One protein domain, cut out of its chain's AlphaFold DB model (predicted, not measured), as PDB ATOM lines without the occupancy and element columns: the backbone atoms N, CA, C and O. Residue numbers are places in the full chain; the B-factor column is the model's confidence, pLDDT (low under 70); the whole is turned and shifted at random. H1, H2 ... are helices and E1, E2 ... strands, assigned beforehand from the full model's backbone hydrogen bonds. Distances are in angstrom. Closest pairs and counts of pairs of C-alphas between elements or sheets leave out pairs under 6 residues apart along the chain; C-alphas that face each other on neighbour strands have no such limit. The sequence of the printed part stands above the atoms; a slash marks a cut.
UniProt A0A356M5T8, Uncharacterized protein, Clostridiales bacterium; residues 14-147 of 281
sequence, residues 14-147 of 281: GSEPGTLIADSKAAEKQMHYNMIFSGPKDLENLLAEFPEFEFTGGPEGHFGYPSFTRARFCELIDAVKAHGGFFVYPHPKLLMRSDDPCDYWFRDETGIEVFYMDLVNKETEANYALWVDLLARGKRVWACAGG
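What this domain is: This is residues 14 to 147 of the 281 residues of an uncharacterized protein of Clostridiales bacterium (UniProt A0A356M5T8). A strongly twisted sheet of four strands, curled like part of a barrel, has H5 over one end of one face, at E5 and E6, and H2 over the same face at E4. E2 runs on into E3, and with E1 makes a hairpin that extends past the sheet; H1 lies beyond the E3 edge, and H3 and H4 pack on H5. The printed part has 134 residues, with five named helices and six named strands in the order E1 E2 E3 H1 H2 E4 H3 H4 E5 H5 E6, class mixed, helices and strands. The mixed sheet runs E3, E4, E5, E6, and the whole is compact, with a radius of gyration of the C-alphas of 14.4 A and spans of 38 by 30 by 24 A.

How they stand to each other: Start at the sheet, with E3 (residues 34 to 37), E4 (86 to 89), E5 (111 to 116) and E6 (142 to 146). E3 and E4 are antiparallel, with N 34 and O 88 2.8 A apart; E4 and E5 are parallel, N 89 to O 111 2.8 A; E5 and E6 are parallel, N 112 to O 142 2.7 A. H5 (122 to 136) is on the sheet at a height of 8.8 A, over E5 and E6, and its closest C-alphas to E5 are Thr 124 and Phe 115, 4.9 A. On the same face H2 (70 to 82) is over E4 at a height of 10.5 A, on a local plane fitted to only just enough C-alphas, 6: two layers, helices on one face of a sheet. H3 (92 to 95) only grazes the sheet and touches H5, C-alphas 93 and 127 being closest at 5.9 A; H4 (101 to 104) only just touches H5, with 3 pairs of C-alphas within 8 A, the closest 101 and 134 at 6.7 A. E4, H3, H4, E5 and E5, H5, E6 are strand-helix-strand units, parallel neighbour strands with helices between, each with a right-handed crossover. E1 (18 to 21) and E2 (28 to 32) form an antiparallel hairpin, N 19 to O 31 2.8 A. H1 (40 to 49) is only just on the sheet, with 5 pairs of C-alphas within 10 A, and only grazes it; it is close to H2 but not clearly touching, C-alphas 46 and 80 being 6.9 A apart. In H1, H2 and H5 every O i to N i+4 pair is within hydrogen-bond range; H3 and H4 are too short for one.

Where its parts are: Find C-alpha 18 at (152.441, 164.628, 136.794), where E1 begins, 10.1 A long. E2 is 12.3 A, E3 9.7 A, H1 14.8 A, H2 18.3 A, E4 10.4 A, H3 6.0 A, H4 5.5 A and E5 12.6 A. H5 runs 21.2 A from C-alpha 122 at (153.265, 184.303, 128.778), and E6 runs 13.3 A to C-alpha 146 at (154.130, 171.037, 122.212).

The domain as a whole: The C-alphas farthest apart, Gly 58 and Ala 136, are 43.5 A apart. The printed part has no cut, and the link from H1 to H2, residues 50 to 69, is long. The mean pLDDT of the printed part is 87.7; look for values under 70 at residue 14 and residues 56 to 64.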
ATOM      1  N   GLY A  14     153.948 158.270 124.141       63.47
ATOM      2  CA  GLY A  14     154.243 159.250 125.171       63.47
ATOM      3  C   GLY A  14     153.309 159.059 126.354       63.47
ATOM      4  O   GLY A  14     152.109 158.872 126.170       63.47
ATOM      5  N   SER A  15     153.840 159.119 127.566       71.44
ATOM      6  CA  SER A  15     153.034 159.437 128.743       71.44
ATOM      7  C   SER A  15     153.342 160.862 129.179       71.44
ATOM      8  O   SER A  15     154.485 161.285 129.046       71.44
ATOM      9  N   GLU A  16     152.351 161.565 129.729       79.62
ATOM     10  CA  GLU A  16     152.538 162.812 130.481       79.62
ATOM     11  C   GLU A  16     152.076 162.596 131.931       79.62
ATOM     12  O   GLU A  16     150.946 162.937 132.292       79.62
ATOM     13  N   PRO A  17     152.875 161.945 132.796       82.44
ATOM     14  CA  PRO A  17     152.541 161.874 134.204       82.44
ATOM     15  C   PRO A  17     152.878 163.207 134.877       82.44
ATOM     16  O   PRO A  17     153.922 163.816 134.634       82.44
ATOM     17  N   GLY A  18     152.038 163.623 135.816       85.69
ATOM     18  CA  GLY A  18     152.441 164.628 136.794       85.69
ATOM     19  C   GLY A  18     153.172 163.990 137.980       85.69
ATOM     20  O   GLY A  18     153.029 162.802 138.281       85.69
ATOM     21  N   THR A  19     153.935 164.796 138.704       88.69
ATOM     22  CA  THR A  19     154.608 164.387 139.936       88.69
ATOM     23  C   THR A  19     154.794 165.555 140.897       88.69
ATOM     24  O   THR A  19     154.648 166.724 140.541       88.69
ATOM     25  N   LEU A  20     155.124 165.219 142.142       90.44
ATOM     26  CA  LEU A  20     155.613 166.135 143.164       90.44
ATOM     27  C   LEU A  20     157.062 165.785 143.495       90.44
ATOM     28  O   LEU A  20     157.345 164.645 143.871       90.44
ATOM     29  N   ILE A  21     157.959 166.774 143.464       91.06
ATOM     30  CA  ILE A  21     159.330 166.587 143.958       91.06
ATOM     31  C   ILE A  21     159.394 166.932 145.443       91.06
ATOM     32  O   ILE A  21     159.522 168.098 145.828       91.06
ATOM     33  N   ALA A  22     159.289 165.910 146.291       91.00
ATOM     34  CA  ALA A  22     159.068 166.045 147.731       91.00
ATOM     35  C   ALA A  22     160.109 166.946 148.422       91.00
ATOM     36  O   ALA A  22     159.767 167.790 149.259       91.00
ATOM     37  N   ASP A  23     161.373 166.820 148.026       90.94
ATOM     38  CA  ASP A  23     162.519 167.516 148.601       90.94
ATOM     39  C   ASP A  23     162.941 168.783 147.828       90.94
ATOM     40  O   ASP A  23     164.016 169.323 148.104       90.94
ATOM     41  N   SER A  24     162.110 169.287 146.901       89.38
ATOM     42  CA  SER A  24     162.321 170.589 146.244       89.38
ATOM     43  C   SER A  24     162.111 171.770 147.206       89.38
ATOM     44  O   SER A  24     161.367 171.659 148.191       89.38
ATOM     45  N   LYS A  25     162.758 172.907 146.918       89.44
ATOM     46  CA  LYS A  25     162.587 174.178 147.644       89.44
ATOM     47  C   LYS A  25     161.589 175.133 146.977       89.44
ATOM     48  O   LYS A  25     161.271 176.156 147.579       89.44
ATOM     49  N   ALA A  26     161.072 174.789 145.795       88.56
ATOM     50  CA  ALA A  26     160.068 175.587 145.098       88.56
ATOM     51  C   ALA A  26     158.792 175.774 145.937       88.56
ATOM     52  O   ALA A  26     158.413 174.898 146.724       88.56
ATOM     53  N   ALA A  27     158.113 176.907 145.730       88.69
ATOM     54  CA  ALA A  27     156.845 177.204 146.394       88.69
ATOM     55  C   ALA A  27     155.741 176.231 145.950       88.69
ATOM     56  O   ALA A  27     154.977 175.734 146.777       88.69
ATOM     57  N   GLU A  28     155.711 175.915 144.654       90.75
ATOM     58  CA  GLU A  28     154.893 174.850 144.074       90.75
ATOM     59  C   GLU A  28     155.823 173.789 143.487       90.75
ATOM     60  O   GLU A  28     156.711 174.099 142.695       90.75
ATOM     61  N   LYS A  29     155.645 172.540 143.932       90.38
ATOM     62  CA  LYS A  29     156.540 171.405 143.640       90.38
ATOM     63  C   LYS A  29     155.986 170.457 142.576       90.38
ATOM     64  O   LYS A  29     156.543 169.377 142.387       90.38
ATOM     65  N   GLN A  30     154.849 170.824 141.987       90.75
ATOM     66  CA  GLN A  30     154.192 170.052 140.943       90.75
ATOM     67  C   GLN A  30     154.928 170.261 139.632       90.75
ATOM     68  O   GLN A  30     155.340 171.373 139.316       90.75
ATOM     69  N   MET A  31     155.074 169.188 138.875       88.75
ATOM     70  CA  MET A  31     155.603 169.237 137.524       88.75
ATOM     71  C   MET A  31     155.008 168.108 136.703       88.75
ATOM     72  O   MET A  31     154.653 167.066 137.253       88.75
ATOM     73  N   HIS A  32     154.939 168.307 135.396       89.75
ATOM     74  CA  HIS A  32     154.720 167.230 134.445       89.75
ATOM     75  C   HIS A  32     156.048 166.860 133.793       89.75
ATOM     76  O   HIS A  32     157.035 167.599 133.869       89.75
ATOM     77  N   TYR A  33     156.080 165.683 133.190       90.56
ATOM     78  CA  TYR A  33     157.177 165.226 132.355       90.56
ATOM     79  C   TYR A  33     156.633 164.284 131.298       90.56
ATOM     80  O   TYR A  33     155.703 163.533 131.574       90.56
ATOM     81  N   ASN A  34     157.248 164.288 130.118       90.62
ATOM     82  CA  ASN A  34     156.929 163.321 129.084       90.62
ATOM     83  C   ASN A  34     158.034 162.283 128.976       90.62
ATOM     84  O   ASN A  34     159.218 162.622 128.904       90.62
ATOM     85  N   MET A  35     157.629 161.018 128.925       90.81
ATOM     86  CA  MET A  35     158.508 159.902 128.592       90.81
ATOM     87  C   MET A  35     158.079 159.370 127.239       90.81
ATOM     88  O   MET A  35     156.972 158.861 127.086       90.81
ATOM     89  N   ILE A  36     158.949 159.551 126.259       90.62
ATOM     90  CA  ILE A  36     158.619 159.402 124.853       90.62
ATOM     91  C   ILE A  36     159.445 158.240 124.290       90.62
ATOM     92  O   ILE A  36     160.673 158.294 124.318       90.62
ATOM     93  N   PHE A  37     158.791 157.202 123.770       88.56
ATOM     94  CA  PHE A  37     159.434 155.997 123.230       88.56
ATOM     95  C   PHE A  37     158.976 155.698 121.802       88.56
ATOM     96  O   PHE A  37     157.904 156.129 121.376       88.56
ATOM     97  N   SER A  38     159.766 154.917 121.059       85.94
ATOM     98  CA  SER A  38     159.389 154.509 119.698       85.94
ATOM     99  C   SER A  38     158.212 153.531 119.686       85.94
ATOM    100  O   SER A  38     157.458 153.483 118.715       85.94
ATOM    101  N   GLY A  39     158.009 152.793 120.780       79.88
ATOM    102  CA  GLY A  39     156.871 151.901 120.951       79.88
ATOM    103  C   GLY A  39     156.523 151.635 122.420       79.88
ATOM    104  O   GLY A  39     157.281 151.983 123.326       79.88
ATOM    105  N   PRO A  40     155.375 150.985 122.676       77.44
ATOM    106  CA  PRO A  40     154.856 150.779 124.029       77.44
ATOM    107  C   PRO A  40     155.706 149.820 124.872       77.44
ATOM    108  O   PRO A  40     155.659 149.883 126.097       77.44
ATOM    109  N   LYS A  41     156.495 148.935 124.245       81.75
ATOM    110  CA  LYS A  41     157.228 147.898 124.978       81.75
ATOM    111  C   LYS A  41     158.329 148.463 125.876       81.75
ATOM    112  O   LYS A  41     158.533 147.964 126.981       81.75
ATOM    113  N   ASP A  42     159.009 149.507 125.422       84.44
ATOM    114  CA  ASP A  42     160.061 150.157 126.203       84.44
ATOM    115  C   ASP A  42     159.469 150.921 127.392       84.44
ATOM    116  O   ASP A  42     160.000 150.846 128.500       84.44
ATOM    117  N   LEU A  43     158.298 151.544 127.203       82.88
ATOM    118  CA  LEU A  43     157.535 152.133 128.300       82.88
ATOM    119  C   LEU A  43     157.105 151.063 129.318       82.88
ATOM    120  O   LEU A  43     157.317 151.251 130.509       82.88
ATOM    121  N   GLU A  44     156.562 149.920 128.887       80.81
ATOM    122  CA  GLU A  44     156.218 148.812 129.798       80.81
ATOM    123  C   GLU A  44     157.417 148.333 130.630       80.81
ATOM    124  O   GLU A  44     157.280 148.088 131.829       80.81
ATOM    125  N   ASN A  45     158.588 148.188 129.999       85.38
ATOM    126  CA  ASN A  45     159.806 147.756 130.682       85.38
ATOM    127  C   ASN A  45     160.248 148.787 131.726       85.38
ATOM    128  O   ASN A  45     160.542 148.411 132.858       85.38
ATOM    129  N   LEU A  46     160.221 150.078 131.374       88.44
ATOM    130  CA  LEU A  46     160.508 151.161 132.312       88.44
ATOM    131  C   LEU A  46     159.548 151.119 133.506       88.44
ATOM    132  O   LEU A  46     159.981 151.147 134.652       88.44
ATOM    133  N   LEU A  47     158.242 151.021 133.262       84.69
ATOM    134  CA  LEU A  47     157.239 151.026 134.330       84.69
ATOM    135  C   LEU A  47     157.406 149.843 135.296       84.69
ATOM    136  O   LEU A  47     157.124 149.980 136.483       84.69
ATOM    137  N   ALA A  48     157.917 148.701 134.828       85.50
ATOM    138  CA  ALA A  48     158.232 147.566 135.694       85.50
ATOM    139  C   ALA A  48     159.410 147.833 136.660       85.50
ATOM    140  O   ALA A  48     159.481 147.207 137.720       85.50
ATOM    141  N   GLU A  49     160.322 148.752 136.325       91.00
ATOM    142  CA  GLU A  49     161.460 149.164 137.168       91.00
ATOM    143  C   GLU A  49     161.093 150.257 138.190       91.00
ATOM    144  O   GLU A  49     161.812 150.481 139.173       91.00
ATOM    145  N   PHE A  50     159.962 150.929 137.971       89.62
ATOM    146  CA  PHE A  50     159.467 152.038 138.782       89.62
ATOM    147  C   PHE A  50     158.073 151.704 139.333       89.62
ATOM    148  O   PHE A  50     157.063 152.175 138.805       89.62
ATOM    149  N   PRO A  51     157.986 150.892 140.409       84.62
ATOM    150  CA  PRO A  51     156.710 150.457 140.983       84.62
ATOM    151  C   PRO A  51     155.857 151.609 141.533       84.62
ATOM    152  O   PRO A  51     154.694 151.399 141.862       84.62
ATOM    153  N   GLU A  52     156.418 152.818 141.646       87.31
ATOM    154  CA  GLU A  52     155.690 154.039 141.986       87.31
ATOM    155  C   GLU A  52     154.609 154.397 140.947       87.31
ATOM    156  O   GLU A  52     153.646 155.092 141.277       87.31
ATOM    157  N   PHE A  53     154.736 153.919 139.705       82.12
ATOM    158  CA  PHE A  53     153.702 154.064 138.688       82.12
ATOM    159  C   PHE A  53     152.580 153.045 138.901       82.12
ATOM    160  O   PHE A  53     152.584 151.943 138.352       82.12
ATOM    161  N   GLU A  54     151.568 153.433 139.670       74.56
ATOM    162  CA  GLU A  54     150.313 152.686 139.738       74.56
ATOM    163  C   GLU A  54     149.529 152.888 138.430       74.56
ATOM    164  O   GLU A  54     148.817 153.877 138.259       74.56
ATOM    165  N   PHE A  55     149.689 151.973 137.469       72.56
ATOM    166  CA  PHE A  55     148.903 151.982 136.235       72.56
ATOM    167  C   PHE A  55     147.536 151.328 136.448       72.56
ATOM    168  O   PHE A  55     147.431 150.216 136.972       72.56
ATOM    169  N   THR A  56     146.480 151.995 135.990       65.75
ATOM    170  CA  THR A  56     145.110 151.473 136.033       65.75
ATOM    171  C   THR A  56     144.435 151.620 134.672       65.75
ATOM    172  O   THR A  56     144.472 152.687 134.073       65.75
ATOM    173  N   GLY A  57     143.784 150.561 134.180       62.53
ATOM    174  CA  GLY A  57     143.051 150.574 132.905       62.53
ATOM    175  C   GLY A  57     143.636 149.650 131.829       62.53
ATOM    176  O   GLY A  57     144.457 148.784 132.118       62.53
ATOM    177  N   GLY A  58     143.126 149.789 130.599       60.84
ATOM    178  CA  GLY A  58     143.618 149.108 129.391       60.84
ATOM    179  C   GLY A  58     144.564 150.014 128.584       60.84
ATOM    180  O   GLY A  58     145.234 150.836 129.187       60.84
ATOM    181  N   PRO A  59     144.600 149.938 127.242       55.12
ATOM    182  CA  PRO A  59     145.423 150.829 126.404       55.12
ATOM    183  C   PRO A  59     145.176 152.339 126.602       55.12
ATOM    184  O   PRO A  59     146.069 153.135 126.361       55.12
ATOM    185  N   GLU A  60     143.989 152.713 127.089       59.66
ATOM    186  CA  GLU A  60     143.587 154.088 127.460       59.66
ATOM    187  C   GLU A  60     143.752 154.352 128.974       59.66
ATOM    188  O   GLU A  60     143.030 155.153 129.565       59.66
ATOM    189  N   GLY A  61     144.583 153.563 129.656       61.56
ATOM    190  CA  GLY A  61     144.730 153.614 131.106       61.56
ATOM    191  C   GLY A  61     145.393 154.897 131.602       61.56
ATOM    192  O   GLY A  61     146.004 155.655 130.853       61.56
ATOM    193  N   HIS A  62     145.286 155.124 132.906       64.69
ATOM    194  CA  HIS A  62     145.846 156.286 133.577       64.69
ATOM    195  C   HIS A  62     146.924 155.863 134.571       64.69
ATOM    196  O   HIS A  62     146.793 154.850 135.270       64.69
ATOM    197  N   PHE A  63     147.966 156.683 134.662       68.94
ATOM    198  CA  PHE A  63     148.937 156.619 135.741       68.94
ATOM    199  C   PHE A  63     148.386 157.339 136.971       68.94
ATOM    200  O   PHE A  63     147.844 158.441 136.869       68.94
ATOM    201  N   GLY A  64     148.574 156.744 138.149       66.62
ATOM    202  CA  GLY A  64     148.652 157.530 139.373       66.62
ATOM    203  C   GLY A  64     149.771 158.571 139.253       66.62
ATOM    204  O   GLY A  64     150.713 158.388 138.489       66.62
ATOM    205  N   TYR A  65     149.663 159.670 139.993       74.62
ATOM    206  CA  TYR A  65     150.672 160.731 140.028       74.62
ATOM    207  C   TYR A  65     151.712 160.402 141.119       74.62
ATOM    208  O   TYR A  65     151.478 160.754 142.283       74.62
ATOM    209  N   PRO A  66     152.828 159.696 140.819       83.94
ATOM    210  CA  PRO A  66     153.816 159.357 141.837       83.94
ATOM    211  C   PRO A  66     154.457 160.621 142.401       83.94
ATOM    212  O   PRO A  66     154.610 161.628 141.713       83.94
ATOM    213  N   SER A  67     154.889 160.568 143.657       90.44
ATOM    214  CA  SER A  67     155.789 161.578 144.223       90.44
ATOM    215  C   SER A  67     157.211 161.035 144.232       90.44
ATOM    216  O   SER A  67     157.430 159.906 144.668       90.44
ATOM    217  N   PHE A  68     158.179 161.844 143.811       92.00
ATOM    218  CA  PHE A  68     159.587 161.457 143.775       92.00
ATOM    219  C   PHE A  68     160.442 162.320 144.704       92.00
ATOM    220  O   PHE A  68     160.127 163.471 145.012       92.00
ATOM    221  N   THR A  69     161.572 161.765 145.140       92.62
ATOM    222  CA  THR A  69     162.715 162.588 145.556       92.62
ATOM    223  C   THR A  69     163.504 162.997 144.316       92.62
ATOM    224  O   THR A  69     163.463 162.303 143.301       92.62
ATOM    225  N   ARG A  70     164.297 164.068 144.403       90.31
ATOM    226  CA  ARG A  70     165.232 164.466 143.336       90.31
ATOM    227  C   ARG A  70     166.106 163.323 142.833       90.31
ATOM    228  O   ARG A  70     166.287 163.169 141.632       90.31
ATOM    229  N   ALA A  71     166.667 162.542 143.756       92.00
ATOM    230  CA  ALA A  71     167.553 161.436 143.416       92.00
ATOM    231  C   ALA A  71     166.815 160.373 142.589       92.00
ATOM    232  O   ALA A  71     167.282 160.005 141.516       92.00
ATOM    233  N   ARG A  72     165.619 159.968 143.037       93.62
ATOM    234  CA  ARG A  72     164.803 158.971 142.333       93.62
ATOM    235  C   ARG A  72     164.288 159.480 140.984       93.62
ATOM    236  O   ARG A  72     164.222 158.717 140.030       93.62
ATOM    237  N   PHE A  73     163.978 160.770 140.883       92.69
ATOM    238  CA  PHE A  73     163.576 161.379 139.615       92.69
ATOM    239  C   PHE A  73     164.734 161.421 138.603       92.69
ATOM    240  O   PHE A  73     164.536 161.127 137.430       92.69
ATOM    241  N   CYS A  74     165.967 161.685 139.053       92.44
ATOM    242  CA  CYS A  74     167.157 161.540 138.208       92.44
ATOM    243  C   CYS A  74     167.351 160.099 137.718       92.44
ATOM    244  O   CYS A  74     167.675 159.910 136.549       92.44
ATOM    245  N   GLU A  75     167.137 159.099 138.581       94.88
ATOM    246  CA  GLU A  75     167.195 157.684 138.184       94.88
ATOM    247  C   GLU A  75     166.158 157.359 137.103       94.88
ATOM    248  O   GLU A  75     166.485 156.661 136.147       94.88
ATOM    249  N   LEU A  76     164.940 157.903 137.209       93.88
ATOM    250  CA  LEU A  76     163.903 157.762 136.182       93.88
ATOM    251  C   LEU A  76     164.349 158.345 134.838       93.88
ATOM    252  O   LEU A  76     164.238 157.677 133.813       93.88
ATOM    253  N   ILE A  77     164.888 159.565 134.836       94.44
ATOM    254  CA  ILE A  77     165.355 160.224 133.608       94.44
ATOM    255  C   ILE A  77     166.491 159.425 132.956       94.44
ATOM    256  O   ILE A  77     166.484 159.206 131.743       94.44
ATOM    257  N   ASP A  78     167.458 158.967 133.753       95.56
ATOM    258  CA  ASP A  78     168.559 158.136 133.262       95.56
ATOM    259  C   ASP A  78     168.046 156.809 132.684       95.56
ATOM    260  O   ASP A  78     168.507 156.388 131.621       95.56
ATOM    261  N   ALA A  79     167.066 156.177 133.338       95.62
ATOM    262  CA  ALA A  79     166.453 154.942 132.865       95.62
ATOM    263  C   ALA A  79     165.700 155.145 131.541       95.62
ATOM    264  O   ALA A  79     165.904 154.368 130.611       95.62
ATOM    265  N   VAL A  80     164.914 156.220 131.397       94.25
ATOM    266  CA  VAL A  80     164.237 156.563 130.130       94.25
ATOM    267  C   VAL A  80     165.247 156.657 128.986       94.25
ATOM    268  O   VAL A  80     165.054 156.041 127.939       94.25
ATOM    269  N   LYS A  81     166.365 157.361 129.199       94.44
ATOM    270  CA  LYS A  81     167.432 157.493 128.193       94.44
ATOM    271  C   LYS A  81     168.108 156.153 127.884       94.44
ATOM    272  O   LYS A  81     168.416 155.877 126.720       94.44
ATOM    273  N   ALA A  82     168.338 155.322 128.903       94.44
ATOM    274  CA  ALA A  82     168.948 154.000 128.760       94.44
ATOM    275  C   ALA A  82     168.062 153.030 127.961       94.44
ATOM    276  O   ALA A  82     168.576 152.294 127.118       94.44
ATOM    277  N   HIS A  83     166.741 153.104 128.147       92.12
ATOM    278  CA  HIS A  83     165.731 152.376 127.364       92.12
ATOM    279  C   HIS A  83     165.482 152.980 125.976       92.12
ATOM    280  O   HIS A  83     164.588 152.562 125.252       92.12
ATOM    281  N   GLY A  84     166.282 153.967 125.575       90.94
ATOM    282  CA  GLY A  84     166.194 154.572 124.255       90.94
ATOM    283  C   GLY A  84     165.013 155.518 124.069       90.94
ATOM    284  O   GLY A  84     164.675 155.824 122.929       90.94
ATOM    285  N   GLY A  85     164.415 155.996 125.156       92.81
ATOM    286  CA  GLY A  85     163.410 157.046 125.129       92.81
ATOM    287  C   GLY A  85     164.006 158.452 125.134       92.81
ATOM    288  O   GLY A  85     165.217 158.660 125.253       92.81
ATOM    289  N   PHE A  86     163.115 159.429 125.031       94.69
ATOM    290  CA  PHE A  86     163.383 160.849 125.185       94.69
ATOM    291  C   PHE A  86     162.566 161.403 126.356       94.69
ATOM    292  O   PHE A  86     161.382 161.098 126.498       94.69
ATOM    293  N   PHE A  87     163.212 162.199 127.207       94.75
ATOM    294  CA  PHE A  87     162.591 162.798 128.384       94.75
ATOM    295  C   PHE A  87     162.383 164.291 128.160       94.75
ATOM    296  O   PHE A  87     163.329 164.998 127.794       94.75
ATOM    297  N   VAL A  88     161.168 164.772 128.408       94.50
ATOM    298  CA  VAL A  88     160.800 166.181 128.238       94.50
ATOM    299  C   VAL A  88     160.175 166.722 129.510       94.50
ATOM    300  O   VAL A  88     159.430 166.025 130.187       94.50
ATOM    301  N   TYR A  89     160.443 167.985 129.805       93.19
ATOM    302  CA  TYR A  89     159.733 168.767 130.805       93.19
ATOM    303  C   TYR A  89     158.738 169.676 130.071       93.19
ATOM    304  O   TYR A  89     159.157 170.727 129.569       93.19
ATOM    305  N   PRO A  90     157.464 169.267 129.928       91.38
ATOM    306  CA  PRO A  90     156.433 170.094 129.331       91.38
ATOM    307  C   PRO A  90     156.078 171.239 130.287       91.38
ATOM    308  O   PRO A  90     156.165 171.092 131.510       91.38
ATOM    309  N   HIS A  91     155.778 172.399 129.700       91.00
ATOM    310  CA  HIS A  91     155.277 173.620 130.340       91.00
ATOM    311  C   HIS A  91     155.801 173.901 131.763       91.00
ATOM    312  O   HIS A  91     155.031 174.210 132.677       91.00
ATOM    313  N   PRO A  92     157.129 173.886 131.997       90.44
ATOM    314  CA  PRO A  92     157.688 173.870 133.349       90.44
ATOM    315  C   PRO A  92     157.258 175.074 134.201       90.44
ATOM    316  O   PRO A  92     157.027 174.928 135.403       90.44
ATOM    317  N   LYS A  93     157.113 176.267 133.602       91.25
ATOM    318  CA  LYS A  93     156.711 177.488 134.321       91.25
ATOM    319  C   LYS A  93     155.210 177.585 134.609       91.25
ATOM    320  O   LYS A  93     154.823 178.487 135.352       91.25
ATOM    321  N   LEU A  94     154.384 176.686 134.070       88.31
ATOM    322  CA  LEU A  94     152.955 176.625 134.382       88.31
ATOM    323  C   LEU A  94     152.712 176.021 135.773       88.31
ATOM    324  O   LEU A  94     151.910 176.552 136.543       88.31
ATOM    325  N   LEU A  95     153.415 174.931 136.094       86.25
ATOM    326  CA  LEU A  95     153.149 174.111 137.283       86.25
ATOM    327  C   LEU A  95     154.146 174.336 138.416       86.25
ATOM    328  O   LEU A  95     153.768 174.384 139.588       86.25
ATOM    329  N   MET A  96     155.425 174.492 138.081       84.62
ATOM    330  CA  MET A  96     156.457 174.693 139.081       84.62
ATOM    331  C   MET A  96     156.738 176.184 139.228       84.62
ATOM    332  O   MET A  96     157.176 176.851 138.286       84.62
ATOM    333  N   ARG A  97     156.508 176.720 140.431       85.38
ATOM    334  CA  ARG A  97     156.766 178.128 140.766       85.38
ATOM    335  C   ARG A  97     158.073 178.272 141.538       85.38
ATOM    336  O   ARG A  97     158.091 178.174 142.768       85.38
ATOM    337  N   SER A  98     159.157 178.514 140.807       84.44
ATOM    338  CA  SER A  98     160.448 178.953 141.347       84.44
ATOM    339  C   SER A  98     161.160 179.889 140.368       84.44
ATOM    340  O   SER A  98     161.011 179.754 139.155       84.44
ATOM    341  N   ASP A  99     161.936 180.834 140.892       83.50
ATOM    342  CA  ASP A  99     162.848 181.669 140.098       83.50
ATOM    343  C   ASP A  99     164.278 181.110 140.095       83.50
ATOM    344  O   ASP A  99     165.135 181.622 139.382       83.50
ATOM    345  N   ASP A 100     164.545 180.053 140.872       85.19
ATOM    346  CA  ASP A 100     165.806 179.321 140.830       85.19
ATOM    347  C   ASP A 100     165.663 178.117 139.882       85.19
ATOM    348  O   ASP A 100     164.983 177.147 140.227       85.19
ATOM    349  N   PRO A 101     166.310 178.110 138.699       79.12
ATOM    350  CA  PRO A 101     166.279 176.967 137.790       79.12
ATOM    351  C   PRO A 101     166.826 175.690 138.417       79.12
ATOM    352  O   PRO A 101     166.497 174.595 137.959       79.12
ATOM    353  N   CYS A 102     167.665 175.808 139.453       78.62
ATOM    354  CA  CYS A 102     168.118 174.641 140.180       78.62
ATOM    355  C   CYS A 102     166.931 173.889 140.778       78.62
ATOM    356  O   CYS A 102     166.982 172.672 140.748       78.62
ATOM    357  N   ASP A 103     165.844 174.548 141.189       81.62
ATOM    358  CA  ASP A 103     164.677 173.873 141.765       81.62
ATOM    359  C   ASP A 103     163.916 172.959 140.798       81.62
ATOM    360  O   ASP A 103     163.151 172.116 141.263       81.62
ATOM    361  N   TYR A 104     164.119 173.097 139.486       71.38
ATOM    362  CA  TYR A 104     163.408 172.336 138.456       71.38
ATOM    363  C   TYR A 104     164.101 171.016 138.062       71.38
ATOM    364  O   TYR A 104     163.559 170.230 137.289       71.38
ATOM    365  N   TRP A 105     165.283 170.737 138.628       77.44
ATOM    366  CA  TRP A 105     165.991 169.449 138.530       77.44
ATOM    367  C   TRP A 105     166.151 168.909 137.106       77.44
ATOM    368  O   TRP A 105     165.851 167.748 136.825       77.44
ATOM    369  N   PHE A 106     166.678 169.743 136.215       84.62
ATOM    370  CA  PHE A 106     166.955 169.353 134.838       84.62
ATOM    371  C   PHE A 106     168.250 168.539 134.718       84.62
ATOM    372  O   PHE A 106     169.352 169.010 135.058       84.62
ATOM    373  N   ARG A 107     168.102 167.301 134.238       90.62
ATOM    374  CA  ARG A 107     169.206 166.451 133.771       90.62
ATOM    375  C   ARG A 107     169.700 166.979 132.418       90.62
ATOM    376  O   ARG A 107     168.939 167.595 131.685       90.62
ATOM    377  N   ASP A 108     170.967 166.752 132.090       94.62
ATOM    378  CA  ASP A 108     171.455 167.041 130.739       94.62
ATOM    379  C   ASP A 108     170.853 166.053 129.719       94.62
ATOM    380  O   ASP A 108     170.521 164.906 130.049       94.62
ATOM    381  N   GLU A 109     170.775 166.505 128.468       95.19
ATOM    382  CA  GLU A 109     170.253 165.792 127.298       95.19
ATOM    383  C   GLU A 109     168.765 165.427 127.458       95.19
ATOM    384  O   GLU A 109     168.333 164.308 127.174       95.19
ATOM    385  N   THR A 110     167.983 166.387 127.956       95.31
ATOM    386  CA  THR A 110     166.516 166.334 128.033       95.31
ATOM    387  C   THR A 110     165.897 167.525 127.310       95.31
ATOM    388  O   THR A 110     166.521 168.585 127.203       95.31
ATOM    389  N   GLY A 111     164.653 167.376 126.859       96.12
ATOM    390  CA  GLY A 111     163.871 168.465 126.279       96.12
ATOM    391  C   GLY A 111     163.229 169.353 127.339       96.12
ATOM    392  O   GLY A 111     162.716 168.865 128.340       96.12
ATOM    393  N   ILE A 112     163.222 170.655 127.098       95.75
ATOM    394  CA  ILE A 112     162.437 171.653 127.817       95.75
ATOM    395  C   ILE A 112     161.441 172.208 126.818       95.75
ATOM    396  O   ILE A 112     161.842 172.711 125.766       95.75
ATOM    397  N   GLU A 113     160.153 172.126 127.129       95.00
ATOM    398  CA  GLU A 113     159.147 172.737 126.277       95.00
ATOM    399  C   GLU A 113     159.236 174.260 126.383       95.00
ATOM    400  O   GLU A 113     158.913 174.859 127.407       95.00
ATOM    401  N   VAL A 114     159.733 174.878 125.314       96.62
ATOM    402  CA  VAL A 114     159.955 176.317 125.189       96.62
ATOM    403  C   VAL A 114     158.750 176.991 124.546       96.62
ATOM    404  O   VAL A 114     158.300 178.008 125.062       96.62
ATOM    405  N   PHE A 115     158.208 176.431 123.459       95.19
ATOM    406  CA  PHE A 115     156.923 176.874 122.911       95.19
ATOM    407  C   PHE A 115     155.815 175.945 123.400       95.19
ATOM    408  O   PHE A 115     155.833 174.753 123.104       95.19
ATOM    409  N   TYR A 116     154.866 176.509 124.136       92.06
ATOM    410  CA  TYR A 116     153.762 175.794 124.767       92.06
ATOM    411  C   TYR A 116     152.438 176.359 124.266       92.06
ATOM    412  O   TYR A 116     152.228 177.562 124.387       92.06
ATOM    413  N   MET A 117     151.550 175.519 123.729       88.81
ATOM    414  CA  MET A 117     150.262 175.868 123.091       88.81
ATOM    415  C   MET A 117     150.353 176.762 121.846       88.81
ATOM    416  O   MET A 117     149.748 176.460 120.818       88.81
ATOM    417  N   ASP A 118     151.095 177.863 121.928       89.31
ATOM    418  CA  ASP A 118     151.306 178.836 120.867       89.31
ATOM    419  C   ASP A 118     152.671 179.537 121.027       89.31
ATOM    420  O   ASP A 118     153.298 179.520 122.089       89.31
ATOM    421  N   LEU A 119     153.121 180.203 119.965       90.62
ATOM    422  CA  LEU A 119     154.338 181.016 119.946       90.62
ATOM    423  C   LEU A 119     154.196 182.310 120.764       90.62
ATOM    424  O   LEU A 119     155.203 182.889 121.165       90.62
ATOM    425  N   VAL A 120     152.961 182.777 120.996       88.75
ATOM    426  CA  VAL A 120     152.661 184.053 121.668       88.75
ATOM    427  C   VAL A 120     151.805 183.820 122.908       88.75
ATOM    428  O   VAL A 120     150.591 184.027 122.903       88.75
ATOM    429  N   ASN A 121     152.436 183.405 124.003       90.00
ATOM    430  CA  ASN A 121     151.824 183.475 125.327       90.00
ATOM    431  C   ASN A 121     152.882 183.637 126.428       90.00
ATOM    432  O   ASN A 121     154.083 183.466 126.210       90.00
ATOM    433  N   LYS A 122     152.408 183.999 127.625       92.50
ATOM    434  CA  LYS A 122     153.265 184.303 128.778       92.50
ATOM    435  C   LYS A 122     154.045 183.073 129.264       92.50
ATOM    436  O   LYS A 122     155.156 183.219 129.766       92.50
ATOM    437  N   GLU A 123     153.483 181.872 129.130       92.69
ATOM    438  CA  GLU A 123     154.147 180.619 129.488       92.69
ATOM    439  C   GLU A 123     155.325 180.330 128.549       92.69
ATOM    440  O   GLU A 123     156.410 180.029 129.032       92.69
ATOM    441  N   THR A 124     155.156 180.513 127.239       94.56
ATOM    442  CA  THR A 124     156.211 180.412 126.222       94.56
ATOM    443  C   THR A 124     157.356 181.385 126.519       94.56
ATOM    444  O   THR A 124     158.526 180.999 126.508       94.56
ATOM    445  N   GLU A 125     157.052 182.641 126.855       94.88
ATOM    446  CA  GLU A 125     158.074 183.619 127.252       94.88
ATOM    447  C   GLU A 125     158.839 183.179 128.510       94.88
ATOM    448  O   GLU A 125     160.073 183.226 128.544       94.88
ATOM    449  N   ALA A 126     158.120 182.712 129.534       94.56
ATOM    450  CA  ALA A 126     158.714 182.262 130.787       94.56
ATOM    451  C   ALA A 126     159.552 180.982 130.610       94.56
ATOM    452  O   ALA A 126     160.640 180.876 131.182       94.56
ATOM    453  N   ASN A 127     159.075 180.025 129.812       95.12
ATOM    454  CA  ASN A 127     159.777 178.783 129.505       95.12
ATOM    455  C   ASN A 127     161.046 179.054 128.690       95.12
ATOM    456  O   ASN A 127     162.104 178.504 128.994       95.12
ATOM    457  N   TYR A 128     160.977 179.955 127.705       96.69
ATOM    458  CA  TYR A 128     162.155 180.408 126.969       96.69
ATOM    459  C   TYR A 128     163.188 181.053 127.903       96.69
ATOM    460  O   TYR A 128     164.368 180.706 127.848       96.69
ATOM    461  N   ALA A 129     162.760 181.955 128.792       95.44
ATOM    462  CA  ALA A 129     163.657 182.600 129.752       95.44
ATOM    463  C   ALA A 129     164.343 181.579 130.677       95.44
ATOM    464  O   ALA A 129     165.552 181.665 130.896       95.44
ATOM    465  N   LEU A 130     163.594 180.580 131.157       95.44
ATOM    466  CA  LEU A 130     164.143 179.468 131.931       95.44
ATOM    467  C   LEU A 130     165.196 178.691 131.136       95.44
ATOM    468  O   LEU A 130     166.295 178.464 131.638       95.44
ATOM    469  N   TRP A 131     164.885 178.306 129.898       96.69
ATOM    470  CA  TRP A 131     165.813 177.568 129.044       96.69
ATOM    471  C   TRP A 131     167.111 178.345 128.790       96.69
ATOM    472  O   TRP A 131     168.200 177.781 128.896       96.69
ATOM    473  N   VAL A 132     167.027 179.656 128.547       96.50
ATOM    474  CA  VAL A 132     168.213 180.510 128.399       96.50
ATOM    475  C   VAL A 132     169.048 180.568 129.684       96.50
ATOM    476  O   VAL A 132     170.271 180.450 129.592       96.50
ATOM    477  N   ASP A 133     168.431 180.703 130.864       94.81
ATOM    478  CA  ASP A 133     169.162 180.707 132.145       94.81
ATOM    479  C   ASP A 133     169.854 179.354 132.408       94.81
ATOM    480  O   ASP A 133     170.994 179.303 132.868       94.81
ATOM    481  N   LEU A 134     169.227 178.234 132.030       94.81
ATOM    482  CA  LEU A 134     169.856 176.910 132.117       94.81
ATOM    483  C   LEU A 134     171.119 176.819 131.259       94.81
ATOM    484  O   LEU A 134     172.162 176.388 131.755       94.81
ATOM    485  N   LEU A 135     171.050 177.266 130.002       95.50
ATOM    486  CA  LEU A 135     172.215 177.289 129.116       95.50
ATOM    487  C   LEU A 135     173.330 178.187 129.667       95.50
ATOM    488  O   LEU A 135     174.493 177.788 129.656       95.50
ATOM    489  N   ALA A 136     172.986 179.361 130.205       93.88
ATOM    490  CA  ALA A 136     173.948 180.277 130.826       93.88
ATOM    491  C   ALA A 136     174.649 179.668 132.057       93.88
ATOM    492  O   ALA A 136     175.781 180.026 132.375       93.88
ATOM    493  N   ARG A 137     174.004 178.710 132.731       91.75
ATOM    494  CA  ARG A 137     174.563 177.941 133.855       91.75
ATOM    495  C   ARG A 137     175.302 176.672 133.418       91.75
ATOM    496  O   ARG A 137     175.669 175.860 134.266       91.75
ATOM    497  N   GLY A 138     175.507 176.486 132.114       92.31
ATOM    498  CA  GLY A 138     176.241 175.357 131.543       92.31
ATOM    499  C   GLY A 138     175.434 174.064 131.425       92.31
ATOM    500  O   GLY A 138     176.024 173.012 131.175       92.31
ATOM    501  N   LYS A 139     174.105 174.107 131.599       94.25
ATOM    502  CA  LYS A 139     173.251 172.937 131.363       94.25
ATOM    503  C   LYS A 139     173.147 172.632 129.879       94.25
ATOM    504  O   LYS A 139     173.086 173.532 129.044       94.25
ATOM    505  N   ARG A 140     173.086 171.343 129.556       95.94
ATOM    506  CA  ARG A 140     173.011 170.850 128.180       95.94
ATOM    507  C   ARG A 140     171.614 170.313 127.929       95.94
ATOM    508  O   ARG A 140     171.398 169.113 127.959       95.94
ATOM    509  N   VAL A 141     170.652 171.211 127.764       96.56
ATOM    510  CA  VAL A 141     169.237 170.868 127.570       96.56
ATOM    511  C   VAL A 141     168.735 171.386 126.229       96.56
ATOM    512  O   VAL A 141     169.172 172.435 125.750       96.56
ATOM    513  N   TRP A 142     167.806 170.659 125.621       98.12
ATOM    514  CA  TRP A 142     167.246 170.991 124.314       98.12
ATOM    515  C   TRP A 142     165.946 171.773 124.462       98.12
ATOM    516  O   TRP A 142     165.172 171.522 125.379       98.12
ATOM    517  N   ALA A 143     165.699 172.717 123.564       98.00
ATOM    518  CA  ALA A 143     164.399 173.343 123.398       98.00
ATOM    519  C   ALA A 143     163.525 172.437 122.526       98.00
ATOM    520  O   ALA A 143     163.926 172.070 121.422       98.00
ATOM    521  N   CYS A 144     162.322 172.118 122.987       96.38
ATOM    522  CA  CYS A 144     161.264 171.483 122.202       96.38
ATOM    523  C   CYS A 144     159.960 172.278 122.334       96.38
ATOM    524  O   CYS A 144     159.899 173.283 123.041       96.38
ATOM    525  N   ALA A 145     158.917 171.842 121.644       94.00
ATOM    526  CA  ALA A 145     157.612 172.488 121.657       94.00
ATOM    527  C   ALA A 145     156.478 171.466 121.606       94.00
ATOM    528  O   ALA A 145     156.626 170.409 120.979       94.00
ATOM    529  N   GLY A 146     155.347 171.832 122.197       89.31
ATOM    530  CA  GLY A 146     154.130 171.037 122.212       89.31
ATOM    531  C   GLY A 146     152.888 171.912 122.341       89.31
ATOM    532  O   GLY A 146     152.884 172.982 122.952       89.31
ATOM    533  N   GLY A 147     151.816 171.469 121.687       85.56
ATOM    534  CA  GLY A 147     150.551 172.197 121.668       85.56
ATOM    535  C   GLY A 147     149.720 172.029 122.940       85.56
ATOM    536  O   GLY A 147     148.881 172.878 123.205       85.56
TER     537      GLY A 147